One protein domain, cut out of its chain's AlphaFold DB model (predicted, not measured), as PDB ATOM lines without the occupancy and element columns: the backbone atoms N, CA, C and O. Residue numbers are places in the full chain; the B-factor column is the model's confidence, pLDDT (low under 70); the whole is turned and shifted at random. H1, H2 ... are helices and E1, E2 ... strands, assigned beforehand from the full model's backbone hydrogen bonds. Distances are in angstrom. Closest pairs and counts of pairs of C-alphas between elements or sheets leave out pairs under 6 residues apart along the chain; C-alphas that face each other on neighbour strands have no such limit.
ATOM      1  N   ILE A 127     -30.922  33.952 -16.292       95.50
ATOM      2  CA  ILE A 127     -30.915  35.103 -17.201       95.50
ATOM      3  C   ILE A 127     -30.286  36.314 -16.512       95.50
ATOM      4  O   ILE A 127     -30.713  36.718 -15.434       95.50
ATOM      5  N   ILE A 128     -29.304  36.923 -17.178       94.81
ATOM      6  CA  ILE A 128     -28.787  38.259 -16.869       94.81
ATOM      7  C   ILE A 128     -29.162  39.156 -18.044       94.81
ATOM      8  O   ILE A 128     -28.685  38.954 -19.160       94.81
ATOM      9  N   GLN A 129     -30.030  40.135 -17.803       94.38
ATOM     10  CA  GLN A 129     -30.603  40.973 -18.852       94.38
ATOM     11  C   GLN A 129     -30.451  42.454 -18.515       94.38
ATOM     12  O   GLN A 129     -30.783  42.878 -17.414       94.38
ATOM     13  N   HIS A 130     -29.993  43.234 -19.495       91.75
ATOM     14  CA  HIS A 130     -29.940  44.695 -19.404       91.75
ATOM     15  C   HIS A 130     -31.215  45.340 -19.970       91.75
ATOM     16  O   HIS A 130     -31.751  46.287 -19.408       91.75
ATOM     17  N   GLY A 131     -31.726  44.820 -21.089       90.19
ATOM     18  CA  GLY A 131     -32.911  45.350 -21.764       90.19
ATOM     19  C   GLY A 131     -33.408  44.414 -22.866       90.19
ATOM     20  O   GLY A 131     -32.861  43.320 -23.032       90.19
ATOM     21  N   PRO A 132     -34.456  44.799 -23.614       90.25
ATOM     22  CA  PRO A 132     -34.974  43.990 -24.714       90.25
ATOM     23  C   PRO A 132     -33.868  43.624 -25.715       90.25
ATOM     24  O   PRO A 132     -33.181  44.498 -26.238       90.25
ATOM     25  N   GLY A 133     -33.673  42.325 -25.954       90.25
ATOM     26  CA  GLY A 133     -32.664  41.812 -26.890       90.25
ATOM     27  C   GLY A 133     -31.207  41.848 -26.403       90.25
ATOM     28  O   GLY A 133     -30.331  41.429 -27.153       90.25
ATOM     29  N   VAL A 134     -30.938  42.307 -25.172       94.69
ATOM     30  CA  VAL A 134     -29.583  42.374 -24.595       94.69
ATOM     31  C   VAL A 134     -29.511  41.521 -23.331       94.69
ATOM     32  O   VAL A 134     -29.908  41.967 -22.247       94.69
ATOM     33  N   LYS A 135     -29.032  40.279 -23.471       95.06
ATOM     34  CA  LYS A 135     -28.971  39.302 -22.372       95.06
ATOM     35  C   LYS A 135     -27.925  38.205 -22.558       95.06
ATOM     36  O   LYS A 135     -27.544  37.870 -23.683       95.06
ATOM     37  N   ILE A 136     -27.572  37.598 -21.430       95.12
ATOM     38  CA  ILE A 136     -26.937  36.286 -21.317       95.12
ATOM     39  C   ILE A 136     -27.955  35.344 -20.671       95.12
ATOM     40  O   ILE A 136     -28.531  35.669 -19.634       95.12
ATOM     41  N   GLU A 137     -28.185  34.187 -21.279       96.00
ATOM     42  CA  GLU A 137     -29.155  33.195 -20.821       96.00
ATOM     43  C   GLU A 137     -28.568  31.785 -20.887       96.00
ATOM     44  O   GLU A 137     -27.977  31.395 -21.895       96.00
ATOM     45  N   ILE A 138     -28.781  31.006 -19.829       97.12
ATOM     46  CA  ILE A 138     -28.521  29.567 -19.788       97.12
ATOM     47  C   ILE A 138     -29.853  28.864 -19.539       97.12
ATOM     48  O   ILE A 138     -30.481  29.063 -18.500       97.12
ATOM     49  N   GLN A 139     -30.286  28.053 -20.499       96.88
ATOM     50  CA  GLN A 139     -31.558  27.337 -20.446       96.88
ATOM     51  C   GLN A 139     -31.410  25.974 -19.755       96.88
ATOM     52  O   GLN A 139     -30.336  25.371 -19.822       96.88
ATOM     53  N   PRO A 140     -32.499  25.404 -19.199       96.81
ATOM     54  CA  PRO A 140     -32.495  24.054 -18.625       96.81
ATOM     55  C   PRO A 140     -32.028  22.957 -19.590       96.81
ATOM     56  O   PRO A 140     -31.518  21.926 -19.167       96.81
ATOM     57  N   THR A 141     -32.192  23.176 -20.897       96.19
ATOM     58  CA  THR A 141     -31.750  22.260 -21.961       96.19
ATOM     59  C   THR A 141     -30.233  22.251 -22.165       96.19
ATOM     60  O   THR A 141     -29.732  21.460 -22.958       96.19
ATOM     61  N   GLY A 142     -29.500  23.150 -21.500       93.81
ATOM     62  CA  GLY A 142     -28.073  23.390 -21.713       93.81
ATOM     63  C   GLY A 142     -27.770  24.403 -22.820       93.81
ATOM     64  O   GLY A 142     -26.606  24.738 -23.033       93.81
ATOM     65  N   LYS A 143     -28.785  24.927 -23.523       94.81
ATOM     66  CA  LYS A 143     -28.587  25.984 -24.523       94.81
ATOM     67  C   LYS A 143     -28.130  27.279 -23.843       94.81
ATOM     68  O   LYS A 143     -28.796  27.767 -22.934       94.81
ATOM     69  N   VAL A 144     -27.040  27.857 -24.345       94.44
ATOM     70  CA  VAL A 144     -26.534  29.171 -23.925       94.44
ATOM     71  C   VAL A 144     -26.812  30.191 -25.024       94.44
ATOM     72  O   VAL A 144     -26.531  29.939 -26.196       94.44
ATOM     73  N   VAL A 145     -27.374  31.337 -24.655       91.94
ATOM     74  CA  VAL A 145     -27.675  32.447 -25.565       91.94
ATOM     75  C   VAL A 145     -26.985  33.703 -25.055       91.94
ATOM     76  O   VAL A 145     -27.194  34.114 -23.919       91.94
ATOM     77  N   VAL A 146     -26.191  34.334 -25.918       93.25
ATOM     78  CA  VAL A 146     -25.636  35.674 -25.707       93.25
ATOM     79  C   VAL A 146     -26.170  36.553 -26.828       93.25
ATOM     80  O   VAL A 146     -26.039  36.205 -27.999       93.25
ATOM     81  N   SER A 147     -26.829  37.652 -26.478       92.25
ATOM     82  CA  SER A 147     -27.517  38.517 -27.441       92.25
ATOM     83  C   SER A 147     -27.315  39.991 -27.108       92.25
ATOM     84  O   SER A 147     -27.250  40.363 -25.936       92.25
ATOM     85  N   GLY A 148     -27.200  40.805 -28.155       90.75
ATOM     86  CA  GLY A 148     -26.988  42.247 -28.106       90.75
ATOM     87  C   GLY A 148     -26.400  42.757 -29.425       90.75
ATOM     88  O   GLY A 148     -26.050  41.966 -30.302       90.75
ATOM     89  N   VAL A 149     -26.285  44.075 -29.571       87.62
ATOM     90  CA  VAL A 149     -25.548  44.690 -30.686       87.62
ATOM     91  C   VAL A 149     -24.069  44.762 -30.307       87.62
ATOM     92  O   VAL A 149     -23.750  45.194 -29.203       87.62
ATOM     93  N   GLY A 150     -23.174  44.345 -31.209       84.44
ATOM     94  CA  GLY A 150     -21.726  44.415 -30.979       84.44
ATOM     95  C   GLY A 150     -21.204  43.401 -29.958       84.44
ATOM     96  O   GLY A 150     -20.352  43.739 -29.144       84.44
ATOM     97  N   VAL A 151     -21.718  42.164 -29.966       84.62
ATOM     98  CA  VAL A 151     -21.218  41.097 -29.082       84.62
ATOM     99  C   VAL A 151     -19.764  40.770 -29.429       84.62
ATOM    100  O   VAL A 151     -19.465  40.297 -30.524       84.62
ATOM    101  N   GLU A 152     -18.865  40.974 -28.469       82.06
ATOM    102  CA  GLU A 152     -17.454  40.617 -28.586       82.06
ATOM    103  C   GLU A 152     -17.131  39.438 -27.666       82.06
ATOM    104  O   GLU A 152     -17.448  39.456 -26.476       82.06
ATOM    105  N   LEU A 153     -16.484  38.406 -28.210       81.38
ATOM    106  CA  LEU A 153     -15.978  37.280 -27.426       81.38
ATOM    107  C   LEU A 153     -14.459  37.330 -27.393       81.38
ATOM    108  O   LEU A 153     -13.820  37.427 -28.443       81.38
ATOM    109  N   PHE A 154     -13.893  37.207 -26.197       78.56
ATOM    110  CA  PHE A 154     -12.455  37.141 -25.977       78.56
ATOM    111  C   PHE A 154     -12.077  35.785 -25.375       78.56
ATOM    112  O   PHE A 154     -12.751  35.296 -24.472       78.56
ATOM    113  N   ALA A 155     -10.993  35.183 -25.860       79.06
ATOM    114  CA  ALA A 155     -10.357  34.032 -25.221       79.06
ATOM    115  C   ALA A 155      -9.150  34.513 -24.434       79.06
ATOM    116  O   ALA A 155      -8.336  35.275 -24.960       79.06
ATOM    117  N   GLY A 156      -9.015  34.006 -23.211       76.56
ATOM    118  CA  GLY A 156      -7.756  34.062 -22.486       76.56
ATOM    119  C   GLY A 156      -6.711  33.176 -23.162       76.56
ATOM    120  O   GLY A 156      -6.999  32.048 -23.562       76.56
ATOM    121  N   ASP A 157      -5.502  33.696 -23.292       73.94
ATOM    122  CA  ASP A 157      -4.301  32.933 -23.605       73.94
ATOM    123  C   ASP A 157      -3.729  32.349 -22.293       73.94
ATOM    124  O   ASP A 157      -3.797  33.012 -21.253       73.94
ATOM    125  N   PRO A 158      -3.168  31.121 -22.308       72.19
ATOM    126  CA  PRO A 158      -2.428  30.537 -21.183       72.19
ATOM    127  C   PRO A 158      -1.417  31.456 -20.463       72.19
ATOM    128  O   PRO A 158      -1.111  31.220 -19.298       72.19
ATOM    129  N   GLN A 159      -0.889  32.483 -21.129       77.69
ATOM    130  CA  GLN A 159       0.087  33.451 -20.614       77.69
ATOM    131  C   GLN A 159      -0.572  34.689 -19.973       77.69
ATOM    132  O   GLN A 159       0.125  35.601 -19.532       77.69
ATOM    133  N   GLY A 160      -1.908  34.729 -19.897       74.31
ATOM    134  CA  GLY A 160      -2.679  35.805 -19.265       74.31
ATOM    135  C   GLY A 160      -3.124  36.924 -20.213       74.31
ATOM    136  O   GLY A 160      -3.756  37.880 -19.768       74.31
ATOM    137  N   GLY A 161      -2.831  36.815 -21.513       76.69
ATOM    138  CA  GLY A 161      -3.370  37.713 -22.535       76.69
ATOM    139  C   GLY A 161      -4.848  37.444 -22.830       76.69
ATOM    140  O   GLY A 161      -5.379  36.386 -22.501       76.69
ATOM    141  N   THR A 162      -5.526  38.380 -23.493       80.56
ATOM    142  CA  THR A 162      -6.855  38.146 -24.079       80.56
ATOM    143  C   THR A 162      -6.823  38.452 -25.572       80.56
ATOM    144  O   THR A 162      -6.219  39.434 -25.996       80.56
ATOM    145  N   ARG A 163      -7.463  37.606 -26.389       78.12
ATOM    146  CA  ARG A 163      -7.631  37.834 -27.835       78.12
ATOM    147  C   ARG A 163      -9.103  37.816 -28.216       78.12
ATOM    148  O   ARG A 163      -9.838  36.947 -27.752       78.12
ATOM    149  N   ARG A 164      -9.526  38.714 -29.105       76.50
ATOM    150  CA  ARG A 164     -10.874  38.698 -29.694       76.50
ATOM    151  C   ARG A 164     -11.018  37.501 -30.644       76.50
ATOM    152  O   ARG A 164     -10.131  37.265 -31.457       76.50
ATOM    153  N   ILE A 165     -12.109  36.745 -30.527       70.56
ATOM    154  CA  ILE A 165     -12.363  35.512 -31.296       70.56
ATOM    155  C   ILE A 165     -13.433  35.717 -32.373       70.56
ATOM    156  O   ILE A 165     -13.348  35.099 -33.428       70.56
ATOM    157  N   VAL A 166     -14.438  36.567 -32.132       64.25
ATOM    158  CA  VAL A 166     -15.548  36.763 -33.080       64.25
ATOM    159  C   VAL A 166     -15.348  38.038 -33.899       64.25
ATOM    160  O   VAL A 166     -15.426  39.158 -33.379       64.25
ATOM    161  N   THR A 167     -15.097  37.834 -35.190       55.06
ATOM    162  CA  THR A 167     -15.397  38.742 -36.304       55.06
ATOM    163  C   THR A 167     -16.657  38.221 -37.007       55.06
ATOM    164  O   THR A 167     -16.983  37.039 -36.881       55.06
ATOM    165  N   GLU A 168     -17.391  39.068 -37.732       50.88
ATOM    166  CA  GLU A 168     -18.631  38.673 -38.433       50.88
ATOM    167  C   GLU A 168     -18.446  37.526 -39.467       50.88
ATOM    168  O   GLU A 168     -19.431  36.961 -39.926       50.88
ATOM    169  N   ASP A 169     -17.207  37.081 -39.729       49.69
ATOM    170  CA  ASP A 169     -16.821  36.074 -40.734       49.69
ATOM    171  C   ASP A 169     -16.358  34.708 -40.172       49.69
ATOM    172  O   ASP A 169     -15.661  33.944 -40.844       49.69
ATOM    173  N   TRP A 170     -16.719  34.338 -38.939       52.16
ATOM    174  CA  TRP A 170     -16.207  33.098 -38.317       52.16
ATOM    175  C   TRP A 170     -16.620  31.794 -39.031       52.16
ATOM    176  O   TRP A 170     -15.977  30.761 -38.835       52.16
ATOM    177  N   VAL A 171     -17.640  31.827 -39.897       50.16
ATOM    178  CA  VAL A 171     -18.008  30.681 -40.744       50.16
ATOM    179  C   VAL A 171     -16.976  30.447 -41.856       50.16
ATOM    180  O   VAL A 171     -16.731  29.297 -42.193       50.16
ATOM    181  N   LEU A 172     -16.305  31.481 -42.379       48.03
ATOM    182  CA  LEU A 172     -15.303  31.327 -43.449       48.03
ATOM    183  C   LEU A 172     -13.939  30.854 -42.922       48.03
ATOM    184  O   LEU A 172     -13.288  30.029 -43.558       48.03
ATOM    185  N   ALA A 173     -13.540  31.281 -41.720       50.38
ATOM    186  CA  ALA A 173     -12.261  30.877 -41.123       50.38
ATOM    187  C   ALA A 173     -12.190  29.376 -40.762       50.38
ATOM    188  O   ALA A 173     -11.105  28.803 -40.708       50.38
ATOM    189  N   LEU A 174     -13.341  28.727 -40.539       48.62
ATOM    190  CA  LEU A 174     -13.447  27.276 -40.333       48.62
ATOM    191  C   LEU A 174     -13.262  26.467 -41.628       48.62
ATOM    192  O   LEU A 174     -12.893  25.297 -41.550       48.62
ATOM    193  N   PHE A 175     -13.496  27.065 -42.802       45.34
ATOM    194  CA  PHE A 175     -13.265  26.410 -44.096       45.34
ATOM    195  C   PHE A 175     -11.838  26.619 -44.627       45.34
ATOM    196  O   PHE A 175     -11.322  25.744 -45.323       45.34
ATOM    197  N   ASP A 176     -11.165  27.712 -44.254       45.59
ATOM    198  CA  ASP A 176      -9.801  28.016 -44.721       45.59
ATOM    199  C   ASP A 176      -8.707  27.155 -44.059       45.59
ATOM    200  O   ASP A 176      -7.606  27.005 -44.585       45.59
ATOM    201  N   THR A 177      -8.994  26.505 -42.927       48.00
ATOM    202  CA  THR A 177      -8.040  25.594 -42.267       48.00
ATOM    203  C   THR A 177      -7.918  24.219 -42.939       48.00
ATOM    204  O   THR A 177      -7.086  23.415 -42.514       48.00
ATOM    205  N   HIS A 178      -8.670  23.947 -44.015       42.62
ATOM    206  CA  HIS A 178      -8.597  22.687 -44.767       42.62
ATOM    207  C   HIS A 178      -8.134  22.803 -46.228       42.62
ATOM    208  O   HIS A 178      -8.108  21.789 -46.930       42.62
TER     209      HIS A 178
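Overview. This is residues 127 to 178 of the 203 residues of an uncharacterized protein of Myxococcales bacterium (UniProt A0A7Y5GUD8). A small three-stranded sheet, E1 to E3, and a separate two-stranded hairpin, E4 and E5, lie at a distance from each other, joined by the single stretch of residues 148 to 153. A short helix, H1, follows the hairpin and sticks out with residues 169 to 178. The printed part has 52 residues, with five named strands and then one named helix, and its class is mixed, helices and strands. The sheet's order is E1, E2, E3, antiparallel. The whole is loose, with a radius of gyration of the C-alphas of 14.2 A and spans of 36 by 28 by 24 A.

Along the chain. E1, residues 127 to 131, begins at C-alpha 127 (-30.915, 35.103, -17.201) and is 11.4 A long. E2, residues 134 to 138, measures 13.7 A and E3, residues 144 to 147, 10.0 A. E4, residues 154 to 156, and E5, residues 162 to 164, measure 6.6 A and 6.9 A. H1, residues 170 to 176, is 10.4 A long and ends at C-alpha 176 (-9.801, 28.016, -44.721).

Arrangement. E1, E2 and E3 form a meander, each strand the antiparallel neighbour of the one before. In the hairpin of E1 and E2, at 173 degrees, N 128 and O 136 are 2.9 A apart, within hydrogen-bond range. In the hairpin of E2 and E3, at 178 degrees, N 137 and O 145 are 2.8 A apart, also within range. E4 and E5 form a hairpin at 151 degrees, with N 155 and O 163 2.8 A apart, within range. E3 and E4 are apart, and H1 is not on the three-stranded sheet. In H1, 1 of 3 O i to N i+4 pairs and 1 of 4 O i to N i+3 pairs are within range.

Size, cuts and confidence. The farthest C-alphas, of Gly 131 and His 178, are 40.4 A apart. The printed part has no cut and no long link. Its mean pLDDT is 77.9, and residues 166 to 178 are under 70.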